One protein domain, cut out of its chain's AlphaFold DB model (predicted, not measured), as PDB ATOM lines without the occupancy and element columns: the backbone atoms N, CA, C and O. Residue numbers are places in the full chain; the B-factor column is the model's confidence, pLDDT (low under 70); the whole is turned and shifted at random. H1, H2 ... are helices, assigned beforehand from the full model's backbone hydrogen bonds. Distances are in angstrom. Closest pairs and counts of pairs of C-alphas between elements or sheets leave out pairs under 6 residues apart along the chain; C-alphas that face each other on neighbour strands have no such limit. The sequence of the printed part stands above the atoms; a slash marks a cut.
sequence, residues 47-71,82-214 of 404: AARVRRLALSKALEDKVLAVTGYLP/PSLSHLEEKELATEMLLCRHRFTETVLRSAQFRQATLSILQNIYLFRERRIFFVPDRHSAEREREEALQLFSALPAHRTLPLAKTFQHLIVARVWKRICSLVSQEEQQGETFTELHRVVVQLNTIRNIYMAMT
ATOM      1  N   ALA A  47     129.284  86.049 162.595       86.19
ATOM      2  CA  ALA A  47     128.524  85.732 163.797       86.19
ATOM      3  C   ALA A  47     127.021  86.026 163.649       86.19
ATOM      4  O   ALA A  47     126.198  85.171 163.952       86.19
ATOM      5  N   ALA A  48     126.648  87.196 163.119       87.25
ATOM      6  CA  ALA A  48     125.245  87.542 162.879       87.25
ATOM      7  C   ALA A  48     124.569  86.580 161.890       87.25
ATOM      8  O   ALA A  48     123.410  86.218 162.077       87.25
ATOM      9  N   ARG A  49     125.303  86.114 160.872       89.06
ATOM     10  CA  ARG A  49     124.789  85.123 159.916       89.06
ATOM     11  C   ARG A  49     124.571  83.752 160.547       89.06
ATOM     12  O   ARG A  49     123.574  83.117 160.225       89.06
ATOM     13  N   VAL A  50     125.462  83.311 161.441       89.12
ATOM     14  CA  VAL A  50     125.292  82.045 162.176       89.12
ATOM     15  C   VAL A  50     124.033  82.100 163.042       89.12
ATOM     16  O   VAL A  50     123.225  81.188 162.954       89.12
ATOM     17  N   ARG A  51     123.798  83.210 163.755       89.88
ATOM     18  CA  ARG A  51     122.593  83.415 164.590       89.88
ATOM     19  C   ARG A  51     121.270  83.428 163.818       89.88
ATOM     20  O   ARG A  51     120.202  83.325 164.407       89.88
ATOM     21  N   ARG A  52     121.317  83.623 162.497       88.88
ATOM     22  CA  ARG A  52     120.139  83.558 161.613       88.88
ATOM     23  C   ARG A  52     119.839  82.150 161.111       88.88
ATOM     24  O   ARG A  52     118.829  81.961 160.430       88.88
ATOM     25  N   LEU A  53     120.729  81.193 161.352       89.94
ATOM     26  CA  LEU A  53     120.454  79.784 161.109       89.94
ATOM     27  C   LEU A  53     119.644  79.240 162.287       89.94
ATOM     28  O   LEU A  53     119.837  79.671 163.419       89.94
ATOM     29  N   ALA A  54     118.752  78.284 162.036       89.62
ATOM     30  CA  ALA A  54     117.955  77.659 163.089       89.62
ATOM     31  C   ALA A  54     118.739  76.522 163.774       89.62
ATOM     32  O   ALA A  54     118.276  75.388 163.839       89.62
ATOM     33  N   LEU A  55     119.959  76.819 164.233       91.69
ATOM     34  CA  LEU A  55     120.829  75.850 164.904       91.69
ATOM     35  C   LEU A  55     120.540  75.791 166.406       91.69
ATOM     36  O   LEU A  55     120.091  76.755 167.027       91.69
ATOM     37  N   SER A  56     120.859  74.654 167.009       93.31
ATOM     38  CA  SER A  56     120.861  74.459 168.446       93.31
ATOM     39  C   SER A  56     121.848  75.421 169.098       93.31
ATOM     40  O   SER A  56     122.959  75.640 168.609       93.31
ATOM     41  N   LYS A  57     121.459  75.972 170.252       90.31
ATOM     42  CA  LYS A  57     122.274  76.954 170.979       90.31
ATOM     43  C   LYS A  57     123.688  76.434 171.276       90.31
ATOM     44  O   LYS A  57     124.656  77.170 171.143       90.31
ATOM     45  N   ALA A  58     123.814  75.142 171.585       89.50
ATOM     46  CA  ALA A  58     125.104  74.496 171.815       89.50
ATOM     47  C   ALA A  58     126.008  74.501 170.568       89.50
ATOM     48  O   ALA A  58     127.202  74.781 170.677       89.50
ATOM     49  N   LEU A  59     125.454  74.205 169.386       90.25
ATOM     50  CA  LEU A  59     126.206  74.225 168.134       90.25
ATOM     51  C   LEU A  59     126.542  75.657 167.706       90.25
ATOM     52  O   LEU A  59     127.659  75.908 167.255       90.25
ATOM     53  N   GLU A  60     125.612  76.597 167.875       91.56
ATOM     54  CA  GLU A  60     125.853  78.021 167.632       91.56
ATOM     55  C   GLU A  60     127.025  78.539 168.478       91.56
ATOM     56  O   GLU A  60     128.009  79.036 167.922       91.56
ATOM     57  N   ASP A  61     126.965  78.361 169.800       88.50
ATOM     58  CA  ASP A  61     128.002  78.818 170.730       88.50
ATOM     59  C   ASP A  61     129.361  78.186 170.393       88.50
ATOM     60  O   ASP A  61     130.391  78.865 170.361       88.50
ATOM     61  N   LYS A  62     129.363  76.892 170.043       88.69
ATOM     62  CA  LYS A  62     130.560  76.170 169.603       88.69
ATOM     63  C   LYS A  62     131.167  76.787 168.342       88.69
ATOM     64  O   LYS A  62     132.369  77.028 168.306       88.69
ATOM     65  N   VAL A  63     130.370  77.076 167.315       87.94
ATOM     66  CA  VAL A  63     130.848  77.695 166.064       87.94
ATOM     67  C   VAL A  63     131.398  79.102 166.308       87.94
ATOM     68  O   VAL A  63     132.444  79.476 165.761       87.94
ATOM     69  N   LEU A  64     130.715  79.890 167.139       86.94
ATOM     70  CA  LEU A  64     131.123  81.253 167.477       86.94
ATOM     71  C   LEU A  64     132.421  81.284 168.302       86.94
ATOM     72  O   LEU A  64     133.256  82.164 168.084       86.94
ATOM     73  N   ALA A  65     132.638  80.301 169.179       83.38
ATOM     74  CA  ALA A  65     133.886  80.150 169.929       83.38
ATOM     75  C   ALA A  65     135.079  79.843 169.012       83.38
ATOM     76  O   ALA A  65     136.134  80.463 169.126       83.38
ATOM     77  N   VAL A  66     134.904  78.938 168.044       78.75
ATOM     78  CA  VAL A  66     135.970  78.539 167.104       78.75
ATOM     79  C   VAL A  66     136.404  79.677 166.187       78.75
ATOM     80  O   VAL A  66     137.560  79.750 165.779       78.75
ATOM     81  N   THR A  67     135.484  80.578 165.869       72.62
ATOM     82  CA  THR A  67     135.747  81.715 164.982       72.62
ATOM     83  C   THR A  67     136.264  82.958 165.711       72.62
ATOM     84  O   THR A  67     136.480  83.983 165.071       72.62
ATOM     85  N   GLY A  68     136.520  82.860 167.023       66.38
ATOM     86  CA  GLY A  68     137.118  83.929 167.827       66.38
ATOM     87  C   GLY A  68     136.140  85.022 168.271       66.38
ATOM     88  O   GLY A  68     136.581  86.074 168.720       66.38
ATOM     89  N   TYR A  69     134.824  84.794 168.155       58.19
ATOM     90  CA  TYR A  69     133.788  85.755 168.567       58.19
ATOM     91  C   TYR A  69     133.306  85.575 170.019       58.19
ATOM     92  O   TYR A  69     132.549  86.411 170.510       58.19
ATOM     93  N   LEU A  70     133.737  84.515 170.708       52.34
ATOM     94  CA  LEU A  70     133.525  84.286 172.142       52.34
ATOM     95  C   LEU A  70     134.882  84.038 172.821       52.34
ATOM     96  O   LEU A  70     135.720  83.339 172.244       52.34
ATOM     97  N   PRO A  71     135.117  84.575 174.032       41.41
ATOM     98  CA  PRO A  71     136.324  84.267 174.790       41.41
ATOM     99  C   PRO A  71     136.345  82.776 175.151       41.41
ATOM    100  O   PRO A  71     135.357  82.238 175.656       41.41
ATOM    101  N   PRO A  82     138.512  71.782 167.344       71.50
ATOM    102  CA  PRO A  82     137.071  71.617 167.420       71.50
ATOM    103  C   PRO A  82     136.617  70.709 166.275       71.50
ATOM    104  O   PRO A  82     137.015  70.895 165.128       71.50
ATOM    105  N   SER A  83     135.807  69.705 166.597       83.00
ATOM    106  CA  SER A  83     135.251  68.767 165.620       83.00
ATOM    107  C   SER A  83     133.747  68.650 165.808       83.00
ATOM    108  O   SER A  83     133.237  68.818 166.922       83.00
ATOM    109  N   LEU A  84     133.035  68.400 164.712       86.81
ATOM    110  CA  LEU A  84     131.594  68.184 164.746       86.81
ATOM    111  C   LEU A  84     131.281  66.780 165.263       86.81
ATOM    112  O   LEU A  84     131.886  65.793 164.839       86.81
ATOM    113  N   SER A  85     130.314  66.688 166.170       89.62
ATOM    114  CA  SER A  85     129.716  65.414 166.554       89.62
ATOM    115  C   SER A  85     128.801  64.895 165.439       89.62
ATOM    116  O   SER A  85     128.378  65.637 164.553       89.62
ATOM    117  N   HIS A  86     128.441  63.610 165.490       87.75
ATOM    118  CA  HIS A  86     127.502  63.033 164.522       87.75
ATOM    119  C   HIS A  86     126.140  63.752 164.524       87.75
ATOM    120  O   HIS A  86     125.526  63.920 163.472       87.75
ATOM    121  N   LEU A  87     125.653  64.167 165.699       90.69
ATOM    122  CA  LEU A  87     124.374  64.866 165.817       90.69
ATOM    123  C   LEU A  87     124.455  66.278 165.220       90.69
ATOM    124  O   LEU A  87     123.567  66.664 164.470       90.69
ATOM    125  N   GLU A  88     125.551  66.993 165.480       92.12
ATOM    126  CA  GLU A  88     125.798  68.336 164.939       92.12
ATOM    127  C   GLU A  88     125.961  68.316 163.408       92.12
ATOM    128  O   GLU A  88     125.413  69.167 162.711       92.12
ATOM    129  N   GLU A  89     126.666  67.321 162.849       91.31
ATOM    130  CA  GLU A  89     126.745  67.149 161.390       91.31
ATOM    131  C   GLU A  89     125.359  66.880 160.782       91.31
ATOM    132  O   GLU A  89     125.042  67.393 159.705       91.31
ATOM    133  N   LYS A  90     124.520  66.086 161.462       90.00
ATOM    134  CA  LYS A  90     123.150  65.803 161.014       90.00
ATOM    135  C   LYS A  90     122.280  67.059 161.050       90.00
ATOM    136  O   LYS A  90     121.529  67.284 160.108       90.00
ATOM    137  N   GLU A  91     122.413  67.872 162.091       93.00
ATOM    138  CA  GLU A  91     121.711  69.148 162.243       93.00
ATOM    139  C   GLU A  91     122.089  70.153 161.138       93.00
ATOM    140  O   GLU A  91     121.221  70.709 160.461       93.00
ATOM    141  N   LEU A  92     123.385  70.322 160.859       92.75
ATOM    142  CA  LEU A  92     123.847  71.168 159.751       92.75
ATOM    143  C   LEU A  92     123.358  70.655 158.395       92.75
ATOM    144  O   LEU A  92     123.037  71.437 157.498       92.75
ATOM    145  N   ALA A  93     123.317  69.335 158.218       90.44
ATOM    146  CA  ALA A  93     122.797  68.713 157.012       90.44
ATOM    147  C   ALA A  93     121.296  68.973 156.821       90.44
ATOM    148  O   ALA A  93     120.880  69.269 155.697       90.44
ATOM    149  N   THR A  94     120.497  68.900 157.890       90.94
ATOM    150  CA  THR A  94     119.062  69.210 157.832       90.94
ATOM    151  C   THR A  94     118.818  70.677 157.510       90.94
ATOM    152  O   THR A  94     118.049  70.965 156.594       90.94
ATOM    153  N   GLU A  95     119.542  71.599 158.150       92.69
ATOM    154  CA  GLU A  95     119.443  73.031 157.843       92.69
ATOM    155  C   GLU A  95     119.836  73.335 156.392       92.69
ATOM    156  O   GLU A  95     119.171  74.105 155.694       92.69
ATOM    157  N   MET A  96     120.877  72.670 155.882       92.06
ATOM    158  CA  MET A  96     121.286  72.809 154.484       92.06
ATOM    159  C   MET A  96     120.183  72.356 153.522       92.06
ATOM    160  O   MET A  96     119.951  73.009 152.499       92.06
ATOM    161  N   LEU A  97     119.508  71.244 153.826       91.56
ATOM    162  CA  LEU A  97     118.404  70.742 153.015       91.56
ATOM    163  C   LEU A  97     117.221  71.707 153.026       91.56
ATOM    164  O   LEU A  97     116.693  72.012 151.957       91.56
ATOM    165  N   LEU A  98     116.847  72.222 154.197       92.31
ATOM    166  CA  LEU A  98     115.767  73.198 154.340       92.31
ATOM    167  C   LEU A  98     116.063  74.477 153.553       92.31
ATOM    168  O   LEU A  98     115.203  74.956 152.816       92.31
ATOM    169  N   CYS A  99     117.294  74.986 153.613       93.12
ATOM    170  CA  CYS A  99     117.704  76.139 152.813       93.12
ATOM    171  C   CYS A  99     117.582  75.860 151.305       93.12
ATOM    172  O   CYS A  99     117.025  76.669 150.565       93.12
ATOM    173  N   ARG A 100     118.045  74.698 150.821       93.50
ATOM    174  CA  ARG A 100     117.889  74.320 149.401       93.50
ATOM    175  C   ARG A 100     116.419  74.161 149.007       93.50
ATOM    176  O   ARG A 100     116.046  74.510 147.887       93.50
ATOM    177  N   HIS A 101     115.593  73.640 149.909       93.75
ATOM    178  CA  HIS A 101     114.164  73.472 149.684       93.75
ATOM    179  C   HIS A 101     113.482  74.827 149.509       93.75
ATOM    180  O   HIS A 101     112.867  75.064 148.471       93.75
ATOM    181  N   ARG A 102     113.719  75.749 150.450       93.81
ATOM    182  CA  ARG A 102     113.255  77.140 150.375       93.81
ATOM    183  C   ARG A 102     113.717  77.818 149.091       93.81
ATOM    184  O   ARG A 102     112.900  78.399 148.395       93.81
ATOM    185  N   PHE A 103     114.992  77.667 148.715       94.75
ATOM    186  CA  PHE A 103     115.505  78.185 147.441       94.75
ATOM    187  C   PHE A 103     114.683  77.671 146.250       94.75
ATOM    188  O   PHE A 103     114.251  78.449 145.403       94.75
ATOM    189  N   THR A 104     114.458  76.357 146.188       93.94
ATOM    190  CA  THR A 104     113.738  75.714 145.079       93.94
ATOM    191  C   THR A 104     112.283  76.182 145.022       93.94
ATOM    192  O   THR A 104     111.762  76.451 143.943       93.94
ATOM    193  N   GLU A 105     111.640  76.329 146.178       92.38
ATOM    194  CA  GLU A 105     110.262  76.796 146.292       92.38
ATOM    195  C   GLU A 105     110.109  78.273 145.894       92.38
ATOM    196  O   GLU A 105     109.241  78.603 145.086       92.38
ATOM    197  N   THR A 106     110.982  79.163 146.380       91.62
ATOM    198  CA  THR A 106     110.984  80.586 145.998       91.62
ATOM    199  C   THR A 106     111.198  80.750 144.490       91.62
ATOM    200  O   THR A 106     110.499  81.531 143.838       91.62
ATOM    201  N   VAL A 107     112.108  79.964 143.903       92.19
ATOM    202  CA  VAL A 107     112.332  79.934 142.449       92.19
ATOM    203  C   VAL A 107     111.096  79.433 141.700       92.19
ATOM    204  O   VAL A 107     110.760  79.987 140.657       92.19
ATOM    205  N   LEU A 108     110.399  78.422 142.224       90.62
ATOM    206  CA  LEU A 108     109.175  77.901 141.620       90.62
ATOM    207  C   LEU A 108     108.025  78.919 141.667       90.62
ATOM    208  O   LEU A 108     107.227  78.976 140.735       90.62
ATOM    209  N   ARG A 109     107.930  79.757 142.706       88.75
ATOM    210  CA  ARG A 109     106.866  80.772 142.833       88.75
ATOM    211  C   ARG A 109     107.034  81.938 141.847       88.75
ATOM    212  O   ARG A 109     106.043  82.396 141.277       88.75
ATOM    213  N   SER A 110     108.266  82.370 141.572       88.81
ATOM    214  CA  SER A 110     108.556  83.502 140.673       88.81
ATOM    215  C   SER A 110     108.628  83.100 139.195       88.81
ATOM    216  O   SER A 110     109.430  82.253 138.810       88.81
ATOM    217  N   ALA A 111     107.847  83.753 138.328       88.06
ATOM    218  CA  ALA A 111     107.849  83.474 136.886       88.06
ATOM    219  C   ALA A 111     109.214  83.722 136.221       88.06
ATOM    220  O   ALA A 111     109.676  82.901 135.426       88.06
ATOM    221  N   GLN A 112     109.889  84.811 136.591       89.06
ATOM    222  CA  GLN A 112     111.209  85.161 136.062       89.06
ATOM    223  C   GLN A 112     112.264  84.115 136.457       89.06
ATOM    224  O   GLN A 112     113.051  83.660 135.621       89.06
ATOM    225  N   PHE A 113     112.256  83.668 137.718       91.06
ATOM    226  CA  PHE A 113     113.218  82.678 138.217       91.06
ATOM    227  C   PHE A 113     112.922  81.268 137.694       91.06
ATOM    228  O   PHE A 113     113.859  80.518 137.389       91.06
ATOM    229  N   ARG A 114     111.644  80.915 137.496       91.25
ATOM    230  CA  ARG A 114     111.256  79.700 136.764       91.25
ATOM    231  C   ARG A 114     111.841  79.701 135.359       91.25
ATOM    232  O   ARG A 114     112.456  78.714 134.968       91.25
ATOM    233  N   GLN A 115     111.735  80.810 134.628       90.75
ATOM    234  CA  GLN A 115     112.262  80.888 133.266       90.75
ATOM    235  C   GLN A 115     113.792  80.763 133.226       90.75
ATOM    236  O   GLN A 115     114.344  80.037 132.393       90.75
ATOM    237  N   ALA A 116     114.490  81.387 134.180       90.50
ATOM    238  CA  ALA A 116     115.925  81.189 134.365       90.50
ATOM    239  C   ALA A 116     116.263  79.706 134.607       90.50
ATOM    240  O   ALA A 116     117.199  79.177 134.009       90.50
ATOM    241  N   THR A 117     115.463  79.017 135.419       92.00
ATOM    242  CA  THR A 117     115.630  77.594 135.741       92.00
ATOM    243  C   THR A 117     115.388  76.698 134.532       92.00
ATOM    244  O   THR A 117     116.217  75.835 134.239       92.00
ATOM    245  N   LEU A 118     114.318  76.941 133.773       91.50
ATOM    246  CA  LEU A 118     114.016  76.218 132.537       91.50
ATOM    247  C   LEU A 118     115.164  76.321 131.529       91.50
ATOM    248  O   LEU A 118     115.555  75.302 130.965       91.50
ATOM    249  N   SER A 119     115.786  77.497 131.379       90.81
ATOM    250  CA  SER A 119     116.950  77.650 130.489       90.81
ATOM    251  C   SER A 119     118.138  76.754 130.876       90.81
ATOM    252  O   SER A 119     118.880  76.287 130.012       90.81
ATOM    253  N   ILE A 120     118.311  76.475 132.173       89.81
ATOM    254  CA  ILE A 120     119.355  75.575 132.673       89.81
ATOM    255  C   ILE A 120     118.955  74.115 132.443       89.81
ATOM    256  O   ILE A 120     119.778  73.330 131.972       89.81
ATOM    257  N   LEU A 121     117.702  73.753 132.735       87.69
ATOM    258  CA  LEU A 121     117.171  72.392 132.576       87.69
ATOM    259  C   LEU A 121     117.081  71.942 131.107       87.69
ATOM    260  O   LEU A 121     117.233  70.757 130.800       87.69
ATOM    261  N   GLN A 122     116.873  72.879 130.180       86.94
ATOM    262  CA  GLN A 122     116.852  72.609 128.740       86.94
ATOM    263  C   GLN A 122     118.221  72.190 128.189       86.94
ATOM    264  O   GLN A 122     118.288  71.507 127.168       86.94
ATOM    265  N   ASN A 123     119.323  72.538 128.857       83.69
ATOM    266  CA  ASN A 123     120.657  72.182 128.393       83.69
ATOM    267  C   ASN A 123     120.994  70.714 128.726       83.69
ATOM    268  O   ASN A 123     121.509  70.392 129.793       83.69
ATOM    269  N   ILE A 124     120.729  69.817 127.774       60.62
ATOM    270  CA  ILE A 124     120.848  68.354 127.919       60.62
ATOM    271  C   ILE A 124     122.265  67.910 128.320       60.62
ATOM    272  O   ILE A 124     122.434  66.962 129.090       60.62
ATOM    273  N   TYR A 125     123.303  68.610 127.857       63.88
ATOM    274  CA  TYR A 125     124.694  68.243 128.137       63.88
ATOM    275  C   TYR A 125     125.078  68.402 129.611       63.88
ATOM    276  O   TYR A 125     126.041  67.780 130.060       63.88
ATOM    277  N   LEU A 126     124.322  69.186 130.386       64.56
ATOM    278  CA  LEU A 126     124.548  69.317 131.821       64.56
ATOM    279  C   LEU A 126     124.234  68.043 132.616       64.56
ATOM    280  O   LEU A 126     124.798  67.873 133.698       64.56
ATOM    281  N   PHE A 127     123.351  67.179 132.110       63.53
ATOM    282  CA  PHE A 127     122.668  66.164 132.923       63.53
ATOM    283  C   PHE A 127     123.020  64.720 132.573       63.53
ATOM    284  O   PHE A 127     122.474  63.813 133.190       63.53
ATOM    285  N   ARG A 128     123.963  64.484 131.648       60.81
ATOM    286  CA  ARG A 128     124.336  63.123 131.208       60.81
ATOM    287  C   ARG A 128     124.701  62.171 132.358       60.81
ATOM    288  O   ARG A 128     124.500  60.974 132.223       60.81
ATOM    289  N   GLU A 129     125.175  62.696 133.492       63.91
ATOM    290  CA  GLU A 129     125.501  61.914 134.701       63.91
ATOM    291  C   GLU A 129     125.179  62.661 136.011       63.91
ATOM    292  O   GLU A 129     125.660  62.301 137.085       63.91
ATOM    293  N   ARG A 130     124.410  63.755 135.947       72.94
ATOM    294  CA  ARG A 130     124.168  64.625 137.110       72.94
ATOM    295  C   ARG A 130     122.707  64.592 137.503       72.94
ATOM    296  O   ARG A 130     121.838  64.827 136.669       72.94
ATOM    297  N   ARG A 131     122.465  64.346 138.788       81.81
ATOM    298  CA  ARG A 131     121.126  64.346 139.372       81.81
ATOM    299  C   ARG A 131     120.661  65.773 139.643       81.81
ATOM    300  O   ARG A 131     121.457  66.637 140.019       81.81
ATOM    301  N   ILE A 132     119.374  66.012 139.435       85.19
ATOM    302  CA  ILE A 132     118.765  67.337 139.603       85.19
ATOM    303  C   ILE A 132     118.229  67.493 141.022       85.19
ATOM    304  O   ILE A 132     118.479  68.511 141.677       85.19
ATOM    305  N   PHE A 133     117.522  66.470 141.503       88.81
ATOM    306  CA  PHE A 133     116.790  66.504 142.754       88.81
ATOM    307  C   PHE A 133     117.515  65.792 143.895       88.81
ATOM    308  O   PHE A 133     118.441  65.002 143.703       88.81
ATOM    309  N   PHE A 134     117.112  66.120 145.120       82.00
ATOM    310  CA  PHE A 134     117.738  65.645 146.345       82.00
ATOM    311  C   PHE A 134     117.580  64.133 146.541       82.00
ATOM    312  O   PHE A 134     118.565  63.458 146.851       82.00
ATOM    313  N   VAL A 135     116.368  63.608 146.333       77.56
ATOM    314  CA  VAL A 135     116.123  62.163 146.299       77.56
ATOM    315  C   VAL A 135     116.064  61.744 144.834       77.56
ATOM    316  O   VAL A 135     115.080  62.056 144.160       77.56
ATOM    317  N   PRO A 136     117.104  61.070 144.317       65.38
ATOM    318  CA  PRO A 136     117.068  60.577 142.959       65.38
ATOM    319  C   PRO A 136     116.010  59.481 142.867       65.38
ATOM    320  O   PRO A 136     116.093  58.465 143.555       65.38
ATOM    321  N   ASP A 137     115.021  59.677 141.999       63.88
ATOM    322  CA  ASP A 137     114.143  58.581 141.617       63.88
ATOM    323  C   ASP A 137     114.979  57.465 140.970       63.88
ATOM    324  O   ASP A 137     115.988  57.767 140.317       63.88
ATOM    325  N   ARG A 138     114.577  56.191 141.102       65.75
ATOM    326  CA  ARG A 138     115.340  55.020 140.584       65.75
ATOM    327  C   ARG A 138     115.508  55.013 139.054       65.75
ATOM    328  O   ARG A 138     116.078  54.091 138.479       65.75
ATOM    329  N   HIS A 139     114.971  56.024 138.393       67.31
ATOM    330  CA  HIS A 139     114.925  56.204 136.960       67.31
ATOM    331  C   HIS A 139     116.171  56.919 136.402       67.31
ATOM    332  O   HIS A 139     116.949  57.539 137.133       67.31
ATOM    333  N   SER A 140     116.345  56.815 135.076       79.50
ATOM    334  CA  SER A 140     117.402  57.488 134.303       79.50
ATOM    335  C   SER A 140     117.428  59.001 134.564       79.50
ATOM    336  O   SER A 140     116.379  59.615 134.772       79.50
ATOM    337  N   ALA A 141     118.615  59.615 134.500       79.81
ATOM    338  CA  ALA A 141     118.796  61.066 134.630       79.81
ATOM    339  C   ALA A 141     117.970  61.862 133.598       79.81
ATOM    340  O   ALA A 141     117.552  62.987 133.863       79.81
ATOM    341  N   GLU A 142     117.675  61.264 132.441       82.25
ATOM    342  CA  GLU A 142     116.824  61.866 131.410       82.25
ATOM    343  C   GLU A 142     115.375  62.031 131.875       82.25
ATOM    344  O   GLU A 142     114.803  63.107 131.710       82.25
ATOM    345  N   ARG A 143     114.812  61.012 132.538       85.00
ATOM    346  CA  ARG A 143     113.446  61.065 133.084       85.00
ATOM    347  C   ARG A 143     113.336  62.068 134.227       85.00
ATOM    348  O   ARG A 143     112.362  62.803 134.308       85.00
ATOM    349  N   GLU A 144     114.360  62.141 135.078       87.25
ATOM    350  CA  GLU A 144     114.428  63.160 136.135       87.25
ATOM    351  C   GLU A 144     114.423  64.580 135.543       87.25
ATOM    352  O   GLU A 144     113.784  65.486 136.079       87.25
ATOM    353  N   ARG A 145     115.103  64.781 134.409       87.94
ATOM    354  CA  ARG A 145     115.110  66.058 133.686       87.94
ATOM    355  C   ARG A 145     113.754  66.383 133.069       87.94
ATOM    356  O   ARG A 145     113.326  67.528 133.159       87.94
ATOM    357  N   GLU A 146     113.095  65.416 132.440       87.62
ATOM    358  CA  GLU A 146     111.747  65.591 131.880       87.62
ATOM    359  C   GLU A 146     110.743  65.985 132.960       87.62
ATOM    360  O   GLU A 146     110.001  66.951 132.794       87.62
ATOM    361  N   GLU A 147     110.786  65.304 134.102       88.56
ATOM    362  CA  GLU A 147     109.962  65.638 135.257       88.56
ATOM    363  C   GLU A 147     110.259  67.050 135.779       88.56
ATOM    364  O   GLU A 147     109.340  67.820 136.060       88.56
ATOM    365  N   ALA A 148     111.538  67.432 135.866       89.25
ATOM    366  CA  ALA A 148     111.917  68.785 136.252       89.25
ATOM    367  C   ALA A 148     111.391  69.833 135.258       89.25
ATOM    368  O   ALA A 148     110.881  70.870 135.671       89.25
ATOM    369  N   LEU A 149     111.466  69.570 133.952       90.31
ATOM    370  CA  LEU A 149     110.918  70.471 132.937       90.31
ATOM    371  C   LEU A 149     109.405  70.629 133.094       90.31
ATOM    372  O   LEU A 149     108.933  71.761 133.132       90.31
ATOM    373  N   GLN A 150     108.672  69.525 133.261       89.62
ATOM    374  CA  GLN A 150     107.224  69.545 133.482       89.62
ATOM    375  C   GLN A 150     106.849  70.346 134.733       89.62
ATOM    376  O   GLN A 150     105.957  71.194 134.682       89.62
ATOM    377  N   LEU A 151     107.568  70.124 135.839       88.75
ATOM    378  CA  LEU A 151     107.342  70.807 137.111       88.75
ATOM    379  C   LEU A 151     107.505  72.327 136.990       88.75
ATOM    380  O   LEU A 151     106.688  73.070 137.527       88.75
ATOM    381  N   PHE A 152     108.541  72.791 136.287       88.81
ATOM    382  CA  PHE A 152     108.832  74.221 136.146       88.81
ATOM    383  C   PHE A 152     108.086  74.893 134.981       88.81
ATOM    384  O   PHE A 152     107.982  76.120 134.970       88.81
ATOM    385  N   SER A 153     107.553  74.123 134.025       88.25
ATOM    386  CA  SER A 153     106.674  74.637 132.963       88.25
ATOM    387  C   SER A 153     105.214  74.779 133.397       88.25
ATOM    388  O   SER A 153     104.492  75.606 132.846       88.25
ATOM    389  N   ALA A 154     104.762  73.975 134.365       82.69
ATOM    390  CA  ALA A 154     103.391  74.031 134.856       82.69
ATOM    391  C   ALA A 154     103.125  75.341 135.625       82.69
ATOM    392  O   ALA A 154     103.967  75.821 136.387       82.69
ATOM    393  N   LEU A 155     101.933  75.921 135.442       65.25
ATOM    394  CA  LEU A 155     101.491  77.090 136.207       65.25
ATOM    395  C   LEU A 155     101.354  76.715 137.698       65.25
ATOM    396  O   LEU A 155     100.814  75.650 138.006       65.25
ATOM    397  N   PRO A 156     101.827  77.557 138.636       62.88
ATOM    398  CA  PRO A 156     101.834  77.227 140.058       62.88
ATOM    399  C   PRO A 156     100.416  77.293 140.642       62.88
ATOM    400  O   PRO A 156      99.995  78.312 141.179       62.88
ATOM    401  N   ALA A 157      99.668  76.196 140.575       53.59
ATOM    402  CA  ALA A 157      98.427  76.044 141.330       53.59
ATOM    403  C   ALA A 157      98.766  75.679 142.783       53.59
ATOM    404  O   ALA A 157      98.853  74.494 143.071       53.59
ATOM    405  N   HIS A 158      99.050  76.660 143.658       56.62
ATOM    406  CA  HIS A 158      99.251  76.515 145.123       56.62
ATOM    407  C   HIS A 158      99.860  75.175 145.602       56.62
ATOM    408  O   HIS A 158      99.440  74.606 146.607       56.62
ATOM    409  N   ARG A 159     100.842  74.632 144.874       64.62
ATOM    410  CA  ARG A 159     101.358  73.289 145.133       64.62
ATOM    411  C   ARG A 159     102.617  73.428 145.964       64.62
ATOM    412  O   ARG A 159     103.611  73.977 145.491       64.62
ATOM    413  N   THR A 160     102.574  72.940 147.196       79.56
ATOM    414  CA  THR A 160     103.774  72.772 148.014       79.56
ATOM    415  C   THR A 160     104.711  71.788 147.322       79.56
ATOM    416  O   THR A 160     104.308  70.705 146.885       79.56
ATOM    417  N   LEU A 161     105.974  72.188 147.170       87.06
ATOM    418  CA  LEU A 161     107.000  71.346 146.570       87.06
ATOM    419  C   LEU A 161     107.295  70.176 147.528       87.06
ATOM    420  O   LEU A 161     107.549  70.411 148.708       87.06
ATOM    421  N   PRO A 162     107.305  68.912 147.078       89.06
ATOM    422  CA  PRO A 162     107.752  67.815 147.928       89.06
ATOM    423  C   PRO A 162     109.261  67.916 148.195       89.06
ATOM    424  O   PRO A 162     110.044  68.206 147.289       89.06
ATOM    425  N   LEU A 163     109.695  67.589 149.418       88.00
ATOM    426  CA  LEU A 163     111.107  67.657 149.830       88.00
ATOM    427  C   LEU A 163     112.040  66.852 148.908       88.00
ATOM    428  O   LEU A 163     113.174  67.263 148.651       88.00
ATOM    429  N   ALA A 164     111.546  65.743 148.352       86.94
ATOM    430  CA  ALA A 164     112.267  64.912 147.391       86.94
ATOM    431  C   ALA A 164     112.709  65.683 146.134       86.94
ATOM    432  O   ALA A 164     113.790  65.412 145.615       86.94
ATOM    433  N   LYS A 165     111.917  66.670 145.689       88.94
ATOM    434  CA  LYS A 165     112.154  67.487 144.485       88.94
ATOM    435  C   LYS A 165     112.920  68.783 144.782       88.94
ATOM    436  O   LYS A 165     112.890  69.732 144.008       88.94
ATOM    437  N   THR A 166     113.636  68.822 145.902       91.44
ATOM    438  CA  THR A 166     114.564  69.910 146.236       91.44
ATOM    439  C   THR A 166     115.790  69.867 145.332       91.44
ATOM    440  O   THR A 166     116.334  68.789 145.097       91.44
ATOM    441  N   PHE A 167     116.277  71.013 144.859       91.25
ATOM    442  CA  PHE A 167     117.478  71.051 144.028       91.25
ATOM    443  C   PHE A 167     118.756  70.640 144.762       91.25
ATOM    444  O   PHE A 167     119.012  71.001 145.914       91.25
ATOM    445  N   GLN A 168     119.622  69.932 144.037       88.56
ATOM    446  CA  GLN A 168     121.006  69.713 144.438       88.56
ATOM    447  C   GLN A 168     121.842  70.994 144.322       88.56
ATOM    448  O   GLN A 168     121.547  71.872 143.512       88.56
ATOM    449  N   HIS A 169     122.941  71.075 145.083       86.94
ATOM    450  CA  HIS A 169     123.830  72.249 145.111       86.94
ATOM    451  C   HIS A 169     124.261  72.725 143.724       86.94
ATOM    452  O   HIS A 169     124.208  73.914 143.435       86.94
ATOM    453  N   LEU A 170     124.663  71.794 142.854       84.50
ATOM    454  CA  LEU A 170     125.125  72.125 141.504       84.50
ATOM    455  C   LEU A 170     124.036  72.829 140.684       84.50
ATOM    456  O   LEU A 170     124.340  73.719 139.892       84.50
ATOM    457  N   ILE A 171     122.773  72.447 140.884       88.25
ATOM    458  CA  ILE A 171     121.632  73.072 140.212       88.25
ATOM    459  C   ILE A 171     121.345  74.432 140.837       88.25
ATOM    460  O   ILE A 171     121.261  75.412 140.102       88.25
ATOM    461  N   VAL A 172     121.306  74.514 142.172       91.12
ATOM    462  CA  VAL A 172     121.143  75.779 142.910       91.12
ATOM    463  C   VAL A 172     122.165  76.812 142.442       91.12
ATOM    464  O   VAL A 172     121.790  77.924 142.091       91.12
ATOM    465  N   ALA A 173     123.441  76.443 142.348       89.56
ATOM    466  CA  ALA A 173     124.500  77.356 141.935       89.56
ATOM    467  C   ALA A 173     124.359  77.853 140.494       89.56
ATOM    468  O   ALA A 173     124.598  79.028 140.217       89.56
ATOM    469  N   ARG A 174     123.931  76.989 139.571       89.44
ATOM    470  CA  ARG A 174     123.732  77.361 138.163       89.44
ATOM    471  C   ARG A 174     122.502  78.228 137.969       89.44
ATOM    472  O   ARG A 174     122.582  79.231 137.266       89.44
ATOM    473  N   VAL A 175     121.398  77.858 138.613       91.50
ATOM    474  CA  VAL A 175     120.161  78.640 138.622       91.50
ATOM    475  C   VAL A 175     120.426  80.007 139.237       91.50
ATOM    476  O   VAL A 175     120.123  81.017 138.616       91.50
ATOM    477  N   TRP A 176     121.085  80.060 140.395       92.69
ATOM    478  CA  TRP A 176     121.432  81.313 141.055       92.69
ATOM    479  C   TRP A 176     122.339  82.195 140.190       92.69
ATOM    480  O   TRP A 176     122.022  83.357 139.957       92.69
ATOM    481  N   LYS A 177     123.409  81.634 139.610       90.62
ATOM    482  CA  LYS A 177     124.278  82.364 138.675       90.62
ATOM    483  C   LYS A 177     123.497  82.914 137.477       90.62
ATOM    484  O   LYS A 177     123.765  84.030 137.036       90.62
ATOM    485  N   ARG A 178     122.533  82.147 136.955       90.38
ATOM    486  CA  ARG A 178     121.664  82.584 135.857       90.38
ATOM    487  C   ARG A 178     120.743  83.721 136.287       90.38
ATOM    488  O   ARG A 178     120.647  84.697 135.553       90.38
ATOM    489  N   ILE A 179     120.132  83.629 137.465       90.88
ATOM    490  CA  ILE A 179     119.299  84.692 138.039       90.88
ATOM    491  C   ILE A 179     120.129  85.972 138.198       90.88
ATOM    492  O   ILE A 179     119.756  86.996 137.640       90.88
ATOM    493  N   CYS A 180     121.309  85.911 138.822       89.12
ATOM    494  CA  CYS A 180     122.187  87.080 138.958       89.12
ATOM    495  C   CYS A 180     122.574  87.717 137.613       89.12
ATOM    496  O   CYS A 180     122.812  88.916 137.567       89.12
ATOM    497  N   SER A 181     122.654  86.935 136.528       87.81
ATOM    498  CA  SER A 181     122.966  87.459 135.189       87.81
ATOM    499  C   SER A 181     121.786  88.122 134.471       87.81
ATOM    500  O   SER A 181     122.004  88.794 133.470       87.81
ATOM    501  N   LEU A 182     120.554  87.876 134.925       85.00
ATOM    502  CA  LEU A 182     119.327  88.348 134.275       85.00
ATOM    503  C   LEU A 182     118.659  89.510 135.018       85.00
ATOM    504  O   LEU A 182     117.922  90.261 134.394       85.00
ATOM    505  N   VAL A 183     118.881  89.622 136.328       83.56
ATOM    506  CA  VAL A 183     118.187  90.575 137.204       83.56
ATOM    507  C   VAL A 183     118.839  91.962 137.123       83.56
ATOM    508  O   VAL A 183     120.036  92.105 137.393       83.56
ATOM    509  N   SER A 184     118.040  92.980 136.789       82.62
ATOM    510  CA  SER A 184     118.445  94.399 136.749       82.62
ATOM    511  C   SER A 184     118.687  94.976 138.153       82.62
ATOM    512  O   SER A 184     118.210  94.425 139.140       82.62
ATOM    513  N   GLN A 185     119.387  96.113 138.278       76.69
ATOM    514  CA  GLN A 185     119.687  96.722 139.592       76.69
ATOM    515  C   GLN A 185     118.436  97.054 140.429       76.69
ATOM    516  O   GLN A 185     118.464  96.906 141.648       76.69
ATOM    517  N   GLU A 186     117.332  97.449 139.795       73.56
ATOM    518  CA  GLU A 186     116.057  97.724 140.477       73.56
ATOM    519  C   GLU A 186     115.398  96.436 140.998       73.56
ATOM    520  O   GLU A 186     114.920  96.376 142.129       73.56
ATOM    521  N   GLU A 187     115.455  95.353 140.220       75.44
ATOM    522  CA  GLU A 187     114.902  94.047 140.598       75.44
ATOM    523  C   GLU A 187     115.706  93.366 141.721       75.44
ATOM    524  O   GLU A 187     115.159  92.555 142.472       75.44
ATOM    525  N   GLN A 188     116.985  93.723 141.893       75.56
ATOM    526  CA  GLN A 188     117.802  93.263 143.024       75.56
ATOM    527  C   GLN A 188     117.275  93.767 144.375       75.56
ATOM    528  O   GLN A 188     117.569  93.163 145.406       75.56
ATOM    529  N   GLN A 189     116.483  94.842 144.385       75.88
ATOM    530  CA  GLN A 189     115.833  95.367 145.589       75.88
ATOM    531  C   GLN A 189     114.452  94.742 145.834       75.88
ATOM    532  O   GLN A 189     113.831  94.995 146.866       75.88
ATOM    533  N   GLY A 190     113.972  93.895 144.917       84.44
ATOM    534  CA  GLY A 190     112.709  93.186 145.067       84.44
ATOM    535  C   GLY A 190     112.702  92.257 146.285       84.44
ATOM    536  O   GLY A 190     113.718  91.654 146.654       84.44
ATOM    537  N   GLU A 191     111.529  92.093 146.897       87.25
ATOM    538  CA  GLU A 191     111.345  91.237 148.075       87.25
ATOM    539  C   GLU A 191     111.720  89.774 147.784       87.25
ATOM    540  O   GLU A 191     112.445  89.145 148.557       87.25
ATOM    541  N   THR A 192     111.313  89.254 146.622       88.06
ATOM    542  CA  THR A 192     111.577  87.867 146.201       88.06
ATOM    543  C   THR A 192     113.062  87.599 145.956       88.06
ATOM    544  O   THR A 192     113.575  86.547 146.346       88.06
ATOM    545  N   PHE A 193     113.781  88.547 145.346       90.19
ATOM    546  CA  PHE A 193     115.230  88.447 145.168       90.19
ATOM    547  C   PHE A 193     115.954  88.537 146.512       90.19
ATOM    548  O   PHE A 193     116.864  87.753 146.772       90.19
ATOM    549  N   THR A 194     115.518  89.441 147.392       89.19
ATOM    550  CA  THR A 194     116.084  89.598 148.737       89.19
ATOM    551  C   THR A 194     115.902  88.328 149.568       89.19
ATOM    552  O   THR A 194     116.844  87.887 150.228       89.19
ATOM    553  N   GLU A 195     114.726  87.698 149.516       90.69
ATOM    554  CA  GLU A 195     114.479  86.406 150.159       90.69
ATOM    555  C   GLU A 195     115.424  85.326 149.613       90.69
ATOM    556  O   GLU A 195     116.102  84.643 150.384       90.69
ATOM    557  N   LEU A 196     115.535  85.215 148.287       91.81
ATOM    558  CA  LEU A 196     116.403  84.229 147.650       91.81
ATOM    559  C   LEU A 196     117.883  84.463 147.993       91.81
ATOM    560  O   LEU A 196     118.609  83.519 148.315       91.81
ATOM    561  N   HIS A 197     118.322  85.723 148.002       91.25
ATOM    562  CA  HIS A 197     119.667  86.116 148.404       91.25
ATOM    563  C   HIS A 197     119.944  85.755 149.869       91.25
ATOM    564  O   HIS A 197     121.006  85.207 150.166       91.25
ATOM    565  N   ARG A 198     118.988  85.970 150.787       90.75
ATOM    566  CA  ARG A 198     119.111  85.542 152.195       90.75
ATOM    567  C   ARG A 198     119.333  84.034 152.302       90.75
ATOM    568  O   ARG A 198     120.238  83.611 153.020       90.75
ATOM    569  N   VAL A 199     118.577  83.230 151.553       92.81
ATOM    570  CA  VAL A 199     118.750  81.767 151.521       92.81
ATOM    571  C   VAL A 199     120.139  81.382 150.994       92.81
ATOM    572  O   VAL A 199     120.809  80.516 151.560       92.81
ATOM    573  N   VAL A 200     120.627  82.053 149.951       92.62
ATOM    574  CA  VAL A 200     121.981  81.831 149.417       92.62
ATOM    575  C   VAL A 200     123.064  82.191 150.441       92.62
ATOM    576  O   VAL A 200     124.043  81.456 150.601       92.62
ATOM    577  N   VAL A 201     122.884  83.285 151.184       90.94
ATOM    578  CA  VAL A 201     123.775  83.670 152.286       90.94
ATOM    579  C   VAL A 201     123.769  82.609 153.394       90.94
ATOM    580  O   VAL A 201     124.842  82.257 153.889       90.94
ATOM    581  N   GLN A 202     122.612  82.043 153.748       91.88
ATOM    582  CA  GLN A 202     122.516  80.940 154.715       91.88
ATOM    583  C   GLN A 202     123.265  79.690 154.229       91.88
ATOM    584  O   GLN A 202     124.087  79.150 154.970       91.88
ATOM    585  N   LEU A 203     123.095  79.287 152.964       92.25
ATOM    586  CA  LEU A 203     123.835  78.163 152.367       92.25
ATOM    587  C   LEU A 203     125.356  78.370 152.425       92.25
ATOM    588  O   LEU A 203     126.103  77.466 152.809       92.25
ATOM    589  N   ASN A 204     125.817  79.573 152.082       90.81
ATOM    590  CA  ASN A 204     127.227  79.948 152.181       90.81
ATOM    591  C   ASN A 204     127.730  79.944 153.633       90.81
ATOM    592  O   ASN A 204     128.879  79.582 153.882       90.81
ATOM    593  N   THR A 205     126.880  80.317 154.591       91.38
ATOM    594  CA  THR A 205     127.212  80.310 156.023       91.38
ATOM    595  C   THR A 205     127.369  78.880 156.532       91.38
ATOM    596  O   THR A 205     128.401  78.572 157.116       91.38
ATOM    597  N   ILE A 206     126.433  77.978 156.215       92.12
ATOM    598  CA  ILE A 206     126.527  76.549 156.565       92.12
ATOM    599  C   ILE A 206     127.798  75.924 155.973       92.12
ATOM    600  O   ILE A 206     128.522  75.205 156.659       92.12
ATOM    601  N   ARG A 207     128.133  76.243 154.716       90.06
ATOM    602  CA  ARG A 207     129.400  75.815 154.100       90.06
ATOM    603  C   ARG A 207     130.608  76.293 154.909       90.06
ATOM    604  O   ARG A 207     131.520  75.511 155.163       90.06
ATOM    605  N   ASN A 208     130.629  77.565 155.298       89.75
ATOM    606  CA  ASN A 208     131.729  78.124 156.081       89.75
ATOM    607  C   ASN A 208     131.847  77.450 157.458       89.75
ATOM    608  O   ASN A 208     132.966  77.225 157.910       89.75
ATOM    609  N   ILE A 209     130.726  77.067 158.081       91.31
ATOM    610  CA  ILE A 209     130.723  76.270 159.317       91.31
ATOM    611  C   ILE A 209     131.407  74.921 159.079       91.31
ATOM    612  O   ILE A 209     132.331  74.575 159.814       91.31
ATOM    613  N   TYR A 210     131.024  74.189 158.026       91.25
ATOM    614  CA  TYR A 210     131.684  72.928 157.678       91.25
ATOM    615  C   TYR A 210     133.193  73.103 157.502       91.25
ATOM    616  O   TYR A 210     133.958  72.304 158.033       91.25
ATOM    617  N   MET A 211     133.630  74.152 156.803       88.75
ATOM    618  CA  MET A 211     135.052  74.431 156.585       88.75
ATOM    619  C   MET A 211     135.793  74.742 157.894       88.75
ATOM    620  O   MET A 211     136.828  74.137 158.167       88.75
ATOM    621  N   ALA A 212     135.253  75.639 158.725       87.12
ATOM    622  CA  ALA A 212     135.881  76.046 159.982       87.12
ATOM    623  C   ALA A 212     136.016  74.870 160.963       87.12
ATOM    624  O   ALA A 212     137.071  74.662 161.557       87.12
ATOM    625  N   MET A 213     134.969  74.049 161.075       87.94
ATOM    626  CA  MET A 213     134.907  72.941 162.031       87.94
ATOM    627  C   MET A 213     135.661  71.680 161.587       87.94
ATOM    628  O   MET A 213     135.731  70.707 162.334       87.94
ATOM    629  N   THR A 214     136.209  71.658 160.370       86.94
ATOM    630  CA  THR A 214     136.970  70.510 159.847       86.94
ATOM    631  C   THR A 214     138.446  70.805 159.608       86.94
ATOM    632  O   THR A 214     139.194  69.900 159.237       86.94
TER     633      THR A 214
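This is residues 47 to 71 and 82 to 214 of the 404 residues of the protein "Sigma70_r2 domain-containing protein" of Deltaproteobacteria bacterium (UniProt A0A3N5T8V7). Two long helices, H3 and H7, run side by side in opposite ways and make the long shaft of the domain; at one end of the shaft sits a head of three helices, H4, H5 and H6, and toward the other end the two short helices H1 and H2. In the head H4 lies between H5 and H6, and two long links with no named element, residues 122 to 140 and 154 to 168, join H4 to H5 and H5 to H6. The printed part has 158 residues with seven named helices, H1 to H7 in that order, and no named strand; the class is all helix. It is compact, with a radius of gyration of the C-alphas of 17.2 A, and spans 52 by 42 by 29 A.

H3, residues 86 to 109, touches H7, residues 191 to 212, at a shallow tilt of 22 degrees, opposite ways; their closest C-alphas, of Cys 99 and Val 199, are 5.9 A apart. H3 touches H4, residues 111 to 121, only at the corner by their link, with the C-alphas of Val 107 and Phe 113 closest at 5.1 A. Residues 100 to 104 of H3 touch residues 169 to 172 of H6, which is residues 169 to 182; the closest C-alphas are those of Arg 100 and Val 172, 7.4 A apart, and the tilt of 38 degrees is only just steep. H4 touches H6 at a steep tilt of 55 degrees, with the C-alphas of Thr 117 and Val 175 closest at 5.5 A. H4 and H5, residues 141 to 153, form a helical hairpin at a shallow tilt of 17 degrees, with the C-alphas of Arg 114 and Phe 152 closest at 6.0 A. H6 and H7 are near each other, with 9 pairs of C-alphas within 10 A. H1, residues 47 to 51, touches H7 at residues 201 to 206 alone, and the C-alphas of Arg 49 and Thr 205 are closest at 6.6 A. H1 also touches H2, residues 57 to 66, where the C-alphas of Ala 47 and Leu 64 are closest at 6.4 A. H2 is close to but not clearly touching H3, about perpendicular at 80 degrees, with the C-alphas of Leu 59 and Glu 88 closest at 6.7 A. H5 and H7 are apart. In H1 to H7 every O i to N i+4 pair is within hydrogen-bond range.

H3 is 34.8 A long from C-alpha 86 at (127.502, 63.033, 164.522) to C-alpha 109 at (106.866, 80.772, 142.833). H7 is 31.2 A long and ends with C-alpha 212 at (135.881, 76.046, 159.982). H6 measures 19.9 A, H5 18.3 A, H4 15.1 A, H2 14.3 A and H1 6.4 A.

The C-alphas of Pro 71 and Arg 143 are the two farthest apart, 52.9 A. Residues 72 to 81 are not printed, and C-alphas 71 and 82 are 14.7 A apart across this cut. The links H4 to H5 and H5 to H6 are long. The mean pLDDT of the printed part is 84.9, and residues 68 to 71, 124 to 129, 136 to 139 and 155 to 159 are under 70.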